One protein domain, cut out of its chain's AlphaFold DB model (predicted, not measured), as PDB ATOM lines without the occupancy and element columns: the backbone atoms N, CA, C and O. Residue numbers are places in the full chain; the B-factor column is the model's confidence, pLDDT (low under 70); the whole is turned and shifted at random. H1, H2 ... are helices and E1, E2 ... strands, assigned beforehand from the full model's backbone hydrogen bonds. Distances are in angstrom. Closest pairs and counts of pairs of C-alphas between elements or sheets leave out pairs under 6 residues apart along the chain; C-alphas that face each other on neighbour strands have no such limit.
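Overview. This is residues 34 to 101 of the 101 residues of an uncharacterized protein of Rhynchophorus ferrugineus (UniProt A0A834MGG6). A small, strongly twisted sheet of E1, E2 and E5 has H1 over one face, along its edge strand E1, and its other face bare. From the sheet an arm of residues 71 to 95 reaches to a small hairpin, E3 and E4, at its far end, while residues 58 to 63 of the E1 and E2 hairpin stick out at the opposite end. The printed part has 68 residues, with one named helix and five named strands in the order H1 E1 E2 E3 E4 E5, mixed in class. Both sheets, E1 - E2 - E5 and E3 - E4, are antiparallel; the whole is loose, with a radius of gyration of the C-alphas of 15.2 A and spans of 49 by 28 by 22 A.

Along the chain. Find C-alpha 34 at (47.414, -39.564, -47.123); from there H1 runs 16.7 A through residues 34 to 45. E1, residues 52 to 59, spans 21.6 A, and E2, residues 62 to 70, spans 25.7 A. Then come E3, residues 81 to 83, 6.8 A, and E4, residues 86 to 88, 6.6 A. E5, residues 96 to 100, spans 13.1 A and ends at C-alpha 100, (37.017, -56.425, -42.012).

Arrangement. Look first at H1, on the sheet at a height of 8.6 A and over E1, at 17 degrees on the local plane, along the strands. H1 and E1 touch, their closest C-alphas being those of Ala 39 and Val 53, 5.9 A apart. In H1, 7 of 8 O i to N i+4 pairs are within hydrogen-bond range. E1 and E2 form an antiparallel hairpin, with N 55 and O 66 at 2.9 A. E2 and E5 are antiparallel, with N 69 and O 97 at 2.8 A. In the hairpin of E3 and E4, N 88 and O 81 are 2.7 A apart. E3 is apart from E2, and E4 from E5.

Size, cuts and confidence. The two C-alphas farthest apart, those of Gly 61 and Gly 86, are 49.1 A apart. The printed part has no cut, and no link is long. Look for pLDDT under 70 at residue 47, residues 49 to 50 and residues 73 to 78.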
ATOM      1  N   LYS A  34      47.146 -40.090 -45.777       92.88
ATOM      2  CA  LYS A  34      47.414 -39.564 -47.123       92.88
ATOM      3  C   LYS A  34      47.183 -40.640 -48.172       92.88
ATOM      4  O   LYS A  34      46.602 -40.348 -49.218       92.88
ATOM      5  N   GLU A  35      47.593 -41.873 -47.887       89.81
ATOM      6  CA  GLU A  35      47.343 -43.020 -48.757       89.81
ATOM      7  C   GLU A  35      45.839 -43.258 -48.927       89.81
ATOM      8  O   GLU A  35      45.346 -43.321 -50.059       89.81
ATOM      9  N   VAL A  36      45.100 -43.309 -47.812       91.12
ATOM     10  CA  VAL A  36      43.643 -43.506 -47.806       91.12
ATOM     11  C   VAL A  36      42.936 -42.375 -48.549       91.12
ATOM     12  O   VAL A  36      42.083 -42.632 -49.402       91.12
ATOM     13  N   HIS A  37      43.325 -41.122 -48.301       90.75
ATOM     14  CA  HIS A  37      42.773 -39.974 -49.018       90.75
ATOM     15  C   HIS A  37      43.084 -40.033 -50.522       90.75
ATOM     16  O   HIS A  37      42.203 -39.816 -51.357       90.75
ATOM     17  N   GLY A  38      44.313 -40.392 -50.897       90.56
ATOM     18  CA  GLY A  38      44.702 -40.577 -52.292       90.56
ATOM     19  C   GLY A  38      43.894 -41.680 -52.978       90.56
ATOM     20  O   GLY A  38      43.443 -41.499 -54.110       90.56
ATOM     21  N   ALA A  39      43.659 -42.801 -52.292       89.62
ATOM     22  CA  ALA A  39      42.806 -43.881 -52.776       89.62
ATOM     23  C   ALA A  39      41.355 -43.414 -52.965       89.62
ATOM     24  O   ALA A  39      40.790 -43.630 -54.037       89.62
ATOM     25  N   HIS A  40      40.791 -42.693 -51.993       89.50
ATOM     26  CA  HIS A  40      39.470 -42.072 -52.109       89.50
ATOM     27  C   HIS A  40      39.377 -41.165 -53.347       89.50
ATOM     28  O   HIS A  40      38.476 -41.329 -54.172       89.50
ATOM     29  N   MET A  41      40.349 -40.270 -53.549       89.31
ATOM     30  CA  MET A  41      40.362 -39.349 -54.692       89.31
ATOM     31  C   MET A  41      40.500 -40.061 -56.041       89.31
ATOM     32  O   MET A  41      39.960 -39.585 -57.041       89.31
ATOM     33  N   ARG A  42      41.217 -41.192 -56.104       87.62
ATOM     34  CA  ARG A  42      41.287 -42.028 -57.316       87.62
ATOM     35  C   ARG A  42      39.943 -42.684 -57.611       87.62
ATOM     36  O   ARG A  42      39.476 -42.626 -58.742       87.62
ATOM     37  N   ILE A  43      39.306 -43.254 -56.594       86.19
ATOM     38  CA  ILE A  43      38.022 -43.951 -56.732       86.19
ATOM     39  C   ILE A  43      36.903 -42.990 -57.098       86.19
ATOM     40  O   ILE A  43      36.108 -43.296 -57.977       86.19
ATOM     41  N   ARG A  44      36.882 -41.796 -56.502       82.88
ATOM     42  CA  ARG A  44      35.921 -40.746 -56.845       82.88
ATOM     43  C   ARG A  44      35.962 -40.370 -58.332       82.88
ATOM     44  O   ARG A  44      34.936 -39.983 -58.875       82.88
ATOM     45  N   ARG A  45      37.130 -40.471 -58.979       82.88
ATOM     46  CA  ARG A  45      37.311 -40.205 -60.418       82.88
ATOM     47  C   ARG A  45      37.094 -41.433 -61.301       82.88
ATOM     48  O   ARG A  45      37.057 -41.295 -62.519       82.88
ATOM     49  N   SER A  46      37.029 -42.623 -60.719       77.38
ATOM     50  CA  SER A  46      36.974 -43.863 -61.475       77.38
ATOM     51  C   SER A  46      35.525 -44.260 -61.734       77.38
ATOM     52  O   SER A  46      34.695 -44.292 -60.833       77.38
ATOM     53  N   VAL A  47      35.248 -44.596 -62.990       69.31
ATOM     54  CA  VAL A  47      33.952 -45.096 -63.476       69.31
ATOM     55  C   VAL A  47      33.760 -46.596 -63.223       69.31
ATOM     56  O   VAL A  47      32.707 -47.144 -63.532       69.31
ATOM     57  N   SER A  48      34.766 -47.281 -62.663       73.69
ATOM     58  CA  SER A  48      34.671 -48.714 -62.372       73.69
ATOM     59  C   SER A  48      33.765 -49.001 -61.160       73.69
ATOM     60  O   SER A  48      33.965 -48.420 -60.089       73.69
ATOM     61  N   PRO A  49      32.816 -49.946 -61.266       64.81
ATOM     62  CA  PRO A  49      31.948 -50.340 -60.154       64.81
ATOM     63  C   PRO A  49      32.654 -51.184 -59.075       64.81
ATOM     64  O   PRO A  49      32.084 -51.400 -58.000       64.81
ATOM     65  N   ASP A  50      33.882 -51.657 -59.326       68.62
ATOM     66  CA  ASP A  50      34.657 -52.504 -58.402       68.62
ATOM     67  C   ASP A  50      35.808 -51.759 -57.704       68.62
ATOM     68  O   ASP A  50      36.875 -52.298 -57.417       68.62
ATOM     69  N   ASN A  51      35.604 -50.475 -57.429       81.69
ATOM     70  CA  ASN A  51      36.584 -49.662 -56.730       81.69
ATOM     71  C   ASN A  51      36.466 -49.807 -55.206       81.69
ATOM     72  O   ASN A  51      35.428 -49.474 -54.627       81.69
ATOM     73  N   HIS A  52      37.558 -50.214 -54.551       88.62
ATOM     74  CA  HIS A  52      37.631 -50.350 -53.091       88.62
ATOM     75  C   HIS A  52      38.763 -49.518 -52.492       88.62
ATOM     76  O   HIS A  52      39.897 -49.571 -52.975       88.62
ATOM     77  N   VAL A  53      38.479 -48.787 -51.410       90.62
ATOM     78  CA  VAL A  53      39.521 -48.221 -50.539       90.62
ATOM     79  C   VAL A  53      39.907 -49.294 -49.530       90.62
ATOM     80  O   VAL A  53      39.040 -49.906 -48.908       90.62
ATOM     81  N   HIS A  54      41.204 -49.513 -49.356       92.75
ATOM     82  CA  HIS A  54      41.715 -50.392 -48.313       92.75
ATOM     83  C   HIS A  54      42.335 -49.537 -47.215       92.75
ATOM     84  O   HIS A  54      43.145 -48.660 -47.502       92.75
ATOM     85  N   VAL A  55      41.952 -49.797 -45.968       92.75
ATOM     86  CA  VAL A  55      42.549 -49.162 -44.791       92.75
ATOM     87  C   VAL A  55      43.179 -50.265 -43.962       92.75
ATOM     88  O   VAL A  55      42.475 -51.121 -43.432       92.75
ATOM     89  N   SER A  56      44.505 -50.272 -43.878       92.81
ATOM     90  CA  SER A  56      45.216 -51.130 -42.930       92.81
ATOM     91  C   SER A  56      45.525 -50.301 -41.694       92.81
ATOM     92  O   SER A  56      46.097 -49.220 -41.819       92.81
ATOM     93  N   PHE A  57      45.128 -50.782 -40.522       91.94
ATOM     94  CA  PHE A  57      45.339 -50.073 -39.267       91.94
ATOM     95  C   PHE A  57      45.737 -51.032 -38.149       91.94
ATOM     96  O   PHE A  57      45.417 -52.220 -38.194       91.94
ATOM     97  N   ALA A  58      46.415 -50.506 -37.135       89.25
ATOM     98  CA  ALA A  58      46.680 -51.225 -35.894       89.25
ATOM     99  C   ALA A  58      45.820 -50.659 -34.756       89.25
ATOM    100  O   ALA A  58      45.658 -49.442 -34.657       89.25
ATOM    101  N   ALA A  59      45.276 -51.549 -33.925       85.56
ATOM    102  CA  ALA A  59      44.557 -51.227 -32.692       85.56
ATOM    103  C   ALA A  59      44.642 -52.410 -31.717       85.56
ATOM    104  O   ALA A  59      44.646 -53.566 -32.149       85.56
ATOM    105  N   HIS A  60      44.703 -52.154 -30.410       82.38
ATOM    106  CA  HIS A  60      44.730 -53.193 -29.371       82.38
ATOM    107  C   HIS A  60      45.819 -54.260 -29.590       82.38
ATOM    108  O   HIS A  60      45.602 -55.454 -29.373       82.38
ATOM    109  N   GLY A  61      46.989 -53.849 -30.090       84.19
ATOM    110  CA  GLY A  61      48.103 -54.757 -30.389       84.19
ATOM    111  C   GLY A  61      47.858 -55.711 -31.564       84.19
ATOM    112  O   GLY A  61      48.571 -56.703 -31.706       84.19
ATOM    113  N   ARG A  62      46.853 -55.442 -32.406       88.31
ATOM    114  CA  ARG A  62      46.493 -56.259 -33.572       88.31
ATOM    115  C   ARG A  62      46.421 -55.409 -34.835       88.31
ATOM    116  O   ARG A  62      46.008 -54.254 -34.793       88.31
ATOM    117  N   SER A  63      46.788 -56.012 -35.962       90.31
ATOM    118  CA  SER A  63      46.636 -55.410 -37.288       90.31
ATOM    119  C   SER A  63      45.321 -55.847 -37.918       90.31
ATOM    120  O   SER A  63      44.987 -57.032 -37.916       90.31
ATOM    121  N   PHE A  64      44.606 -54.892 -38.494       92.31
ATOM    122  CA  PHE A  64      43.337 -55.082 -39.176       92.31
ATOM    123  C   PHE A  64      43.418 -54.515 -40.586       92.31
ATOM    124  O   PHE A  64      44.170 -53.574 -40.861       92.31
ATOM    125  N   ARG A  65      42.602 -55.067 -41.483       92.75
ATOM    126  CA  ARG A  65      42.417 -54.530 -42.824       92.75
ATOM    127  C   ARG A  65      40.930 -54.371 -43.096       92.75
ATOM    128  O   ARG A  65      40.153 -55.309 -42.967       92.75
ATOM    129  N   LEU A  66      40.544 -53.159 -43.459       93.00
ATOM    130  CA  LEU A  66      39.182 -52.786 -43.793       93.00
ATOM    131  C   LEU A  66      39.084 -52.598 -45.303       93.00
ATOM    132  O   LEU A  66      39.872 -51.853 -45.891       93.00
ATOM    133  N   ARG A  67      38.110 -53.261 -45.923       92.56
ATOM    134  CA  ARG A  67      37.760 -53.051 -47.328       92.56
ATOM    135  C   ARG A  67      36.502 -52.196 -47.398       92.56
ATOM    136  O   ARG A  67      35.464 -52.582 -46.865       92.56
ATOM    137  N   LEU A  68      36.601 -51.048 -48.058       90.75
ATOM    138  CA  LEU A  68      35.539 -50.054 -48.180       90.75
ATOM    139  C   LEU A  68      35.089 -49.934 -49.637       90.75
ATOM    140  O   LEU A  68      35.892 -49.598 -50.508       90.75
ATOM    141  N   LYS A  69      33.795 -50.122 -49.892       88.44
ATOM    142  CA  LYS A  69      33.145 -49.833 -51.173       88.44
ATOM    143  C   LYS A  69      32.273 -48.592 -51.016       88.44
ATOM    144  O   LYS A  69      31.563 -48.464 -50.019       88.44
ATOM    145  N   ARG A  70      32.331 -47.671 -51.982       82.50
ATOM    146  CA  ARG A  70      31.458 -46.490 -51.962       82.50
ATOM    147  C   ARG A  70      30.006 -46.954 -51.983       82.50
ATOM    148  O   ARG A  70      29.649 -47.806 -52.800       82.50
ATOM    149  N   ASP A  71      29.199 -46.410 -51.082       75.50
ATOM    150  CA  ASP A  71      27.784 -46.743 -51.045       75.50
ATOM    151  C   ASP A  71      27.006 -45.776 -51.933       75.50
ATOM    152  O   ASP A  71      26.703 -44.650 -51.548       75.50
ATOM    153  N   VAL A  72      26.771 -46.203 -53.170       71.94
ATOM    154  CA  VAL A  72      25.978 -45.454 -54.153       71.94
ATOM    155  C   VAL A  72      24.502 -45.848 -54.122       71.94
ATOM    156  O   VAL A  72      23.693 -45.171 -54.736       71.94
ATOM    157  N   ASP A  73      24.147 -46.908 -53.387       67.19
ATOM    158  CA  ASP A  73      22.777 -47.432 -53.344       67.19
ATOM    159  C   ASP A  73      21.932 -46.740 -52.259       67.19
ATOM    160  O   ASP A  73      20.712 -46.659 -52.368       67.19
ATOM    161  N   VAL A  74      22.576 -46.235 -51.198       64.69
ATOM    162  CA  VAL A  74      21.897 -45.580 -50.063       64.69
ATOM    163  C   VAL A  74      21.299 -44.222 -50.447       64.69
ATOM    164  O   VAL A  74      20.315 -43.797 -49.844       64.69
ATOM    165  N   PHE A  75      21.847 -43.555 -51.465       64.94
ATOM    166  CA  PHE A  75      21.354 -42.265 -51.944       64.94
ATOM    167  C   PHE A  75      20.928 -42.384 -53.400       64.94
ATOM    168  O   PHE A  75      21.753 -42.633 -54.273       64.94
ATOM    169  N   ASN A  76      19.635 -42.184 -53.653       63.88
ATOM    170  CA  ASN A  76      19.087 -42.105 -55.004       63.88
ATOM    171  C   ASN A  76      19.777 -40.966 -55.784       63.88
ATOM    172  O   ASN A  76      19.995 -39.888 -55.228       63.88
ATOM    173  N   GLU A  77      20.064 -41.176 -57.074       62.84
ATOM    174  CA  GLU A  77      20.596 -40.153 -57.993       62.84
ATOM    175  C   GLU A  77      19.734 -38.879 -58.035       62.84
ATOM    176  O   GLU A  77      20.239 -37.798 -58.331       62.84
ATOM    177  N   HIS A  78      18.449 -38.989 -57.691       66.75
ATOM    178  CA  HIS A  78      17.494 -37.878 -57.634       66.75
ATOM    179  C   HIS A  78      17.287 -37.296 -56.227       66.75
ATOM    180  O   HIS A  78      16.269 -36.654 -55.972       66.75
ATOM    181  N   MET A  79      18.196 -37.546 -55.280       72.19
ATOM    182  CA  MET A  79      18.089 -36.940 -53.954       72.19
ATOM    183  C   MET A  79      18.330 -35.428 -54.028       72.19
ATOM    184  O   MET A  79      19.429 -34.977 -54.347       72.19
ATOM    185  N   GLU A  80      17.322 -34.651 -53.640       77.88
ATOM    186  CA  GLU A  80      17.411 -33.200 -53.499       77.88
ATOM    187  C   GLU A  80      17.361 -32.822 -52.017       77.88
ATOM    188  O   GLU A  80      16.428 -33.177 -51.295       77.88
ATOM    189  N   VAL A  81      18.378 -32.101 -51.547       80.19
ATOM    190  CA  VAL A  81      18.412 -31.572 -50.179       80.19
ATOM    191  C   VAL A  81      17.954 -30.128 -50.230       80.19
ATOM    192  O   VAL A  81      18.509 -29.347 -50.989       80.19
ATOM    193  N   TYR A  82      16.970 -29.751 -49.419       84.38
ATOM    194  CA  TYR A  82      16.490 -28.373 -49.335       84.38
ATOM    195  C   TYR A  82      16.896 -27.745 -48.006       84.38
ATOM    196  O   TYR A  82      16.842 -28.378 -46.952       84.38
ATOM    197  N   THR A  83      17.301 -26.484 -48.071       82.00
ATOM    198  CA  THR A  83      17.528 -25.616 -46.913       82.00
ATOM    199  C   THR A  83      16.581 -24.426 -46.994       82.00
ATOM    200  O   THR A  83      15.961 -24.200 -48.034       82.00
ATOM    201  N   ASP A  84      16.521 -23.610 -45.944       86.19
ATOM    202  CA  ASP A  84      15.750 -22.357 -45.952       86.19
ATOM    203  C   ASP A  84      16.172 -21.402 -47.091       86.19
ATOM    204  O   ASP A  84      15.406 -20.531 -47.496       86.19
ATOM    205  N   ASN A  85      17.369 -21.604 -47.657       86.06
ATOM    206  CA  ASN A  85      17.918 -20.849 -48.785       86.06
ATOM    207  C   ASN A  85      17.725 -21.543 -50.153       86.06
ATOM    208  O   ASN A  85      18.293 -21.093 -51.147       86.06
ATOM    209  N   GLY A  86      16.959 -22.638 -50.221       83.75
ATOM    210  CA  GLY A  86      16.711 -23.411 -51.442       83.75
ATOM    211  C   GLY A  86      17.518 -24.719 -51.548       83.75
ATOM    212  O   GLY A  86      18.043 -25.203 -50.535       83.75
ATOM    213  N   PRO A  87      17.578 -25.333 -52.750       83.88
ATOM    214  CA  PRO A  87      18.209 -26.635 -52.958       83.88
ATOM    215  C   PRO A  87      19.733 -26.579 -52.774       83.88
ATOM    216  O   PRO A  87      20.419 -25.699 -53.296       83.88
ATOM    217  N   LEU A  88      20.262 -27.557 -52.046       83.00
ATOM    218  CA  LEU A  88      21.663 -27.753 -51.709       83.00
ATOM    219  C   LEU A  88      22.183 -29.010 -52.409       83.00
ATOM    220  O   LEU A  88      21.687 -30.117 -52.196       83.00
ATOM    221  N   ASN A  89      23.238 -28.847 -53.202       78.25
ATOM    222  CA  ASN A  89      23.965 -29.981 -53.758       78.25
ATOM    223  C   ASN A  89      24.909 -30.551 -52.685       78.25
ATOM    224  O   ASN A  89      25.836 -29.867 -52.248       78.25
ATOM    225  N   VAL A  90      24.654 -31.785 -52.240       76.69
ATOM    226  CA  VAL A  90      25.425 -32.451 -51.181       76.69
ATOM    227  C   VAL A  90      26.328 -33.522 -51.781       76.69
ATOM    228  O   VAL A  90      25.867 -34.448 -52.443       76.69
ATOM    229  N   ASP A  91      27.630 -33.432 -51.495       75.19
ATOM    230  CA  ASP A  91      28.599 -34.447 -51.909       75.19
ATOM    231  C   ASP A  91      28.523 -35.691 -51.005       75.19
ATOM    232  O   ASP A  91      29.065 -35.723 -49.898       75.19
ATOM    233  N   THR A  92      27.885 -36.752 -51.502       76.50
ATOM    234  CA  THR A  92      27.778 -38.058 -50.828       76.50
ATOM    235  C   THR A  92      28.978 -38.975 -51.096       76.50
ATOM    236  O   THR A  92      28.987 -40.136 -50.685       76.50
ATOM    237  N   SER A  93      30.030 -38.493 -51.773       76.44
ATOM    238  CA  SER A  93      31.163 -39.339 -52.179       76.44
ATOM    239  C   SER A  93      32.026 -39.881 -51.055       76.44
ATOM    240  O   SER A  93      32.770 -40.840 -51.265       76.44
ATOM    241  N   HIS A  94      31.893 -39.306 -49.867       80.19
ATOM    242  CA  HIS A  94      32.586 -39.724 -48.659       80.19
ATOM    243  C   HIS A  94      31.923 -40.920 -47.955       80.19
ATOM    244  O   HIS A  94      32.453 -41.391 -46.951       80.19
ATOM    245  N   ILE A  95      30.780 -41.412 -48.447       83.19
ATOM    246  CA  ILE A  95      30.012 -42.461 -47.776       83.19
ATOM    247  C   ILE A  95      30.437 -43.840 -48.287       83.19
ATOM    248  O   ILE A  95      30.404 -44.139 -49.484       83.19
ATOM    249  N   TYR A  96      30.849 -44.687 -47.347       86.31
ATOM    250  CA  TYR A  96      31.386 -46.017 -47.603       86.31
ATOM    251  C   TYR A  96      30.670 -47.070 -46.764       86.31
ATOM    252  O   TYR A  96      30.442 -46.876 -45.572       86.31
ATOM    253  N   LYS A  97      30.423 -48.227 -47.378       87.75
ATOM    254  CA  LYS A  97      30.122 -49.482 -46.685       87.75
ATOM    255  C   LYS A  97      31.368 -50.354 -46.677       87.75
ATOM    256  O   LYS A  97      32.098 -50.408 -47.668       87.75
ATOM    257  N   GLY A  98      31.638 -51.042 -45.575       89.75
ATOM    258  CA  GLY A  98      32.861 -51.824 -45.456       89.75
ATOM    259  C   GLY A  98      32.777 -52.993 -44.500       89.75
ATOM    260  O   GLY A  98      31.859 -53.090 -43.693       89.75
ATOM    261  N   HIS A  99      33.753 -53.886 -44.623       91.12
ATOM    262  CA  HIS A  99      33.919 -55.050 -43.759       91.12
ATOM    263  C   HIS A  99      35.405 -55.312 -43.499       91.12
ATOM    264  O   HIS A  99      36.270 -54.942 -44.302       91.12
ATOM    265  N   LEU A 100      35.686 -55.930 -42.353       91.56
ATOM    266  CA  LEU A 100      37.017 -56.425 -42.012       91.56
ATOM    267  C   LEU A 100      37.329 -57.682 -42.829       91.56
ATOM    268  O   LEU A 100      36.435 -58.498 -43.064       91.56
ATOM    269  N   ILE A 101      38.591 -57.822 -43.235       84.06
ATOM    270  CA  ILE A 101      39.130 -58.987 -43.950       84.06
ATOM    271  C   ILE A 101      40.318 -59.602 -43.220       84.06
ATOM    272  O   ILE A 101      41.011 -58.862 -42.482       84.06
TER     273      ILE A 101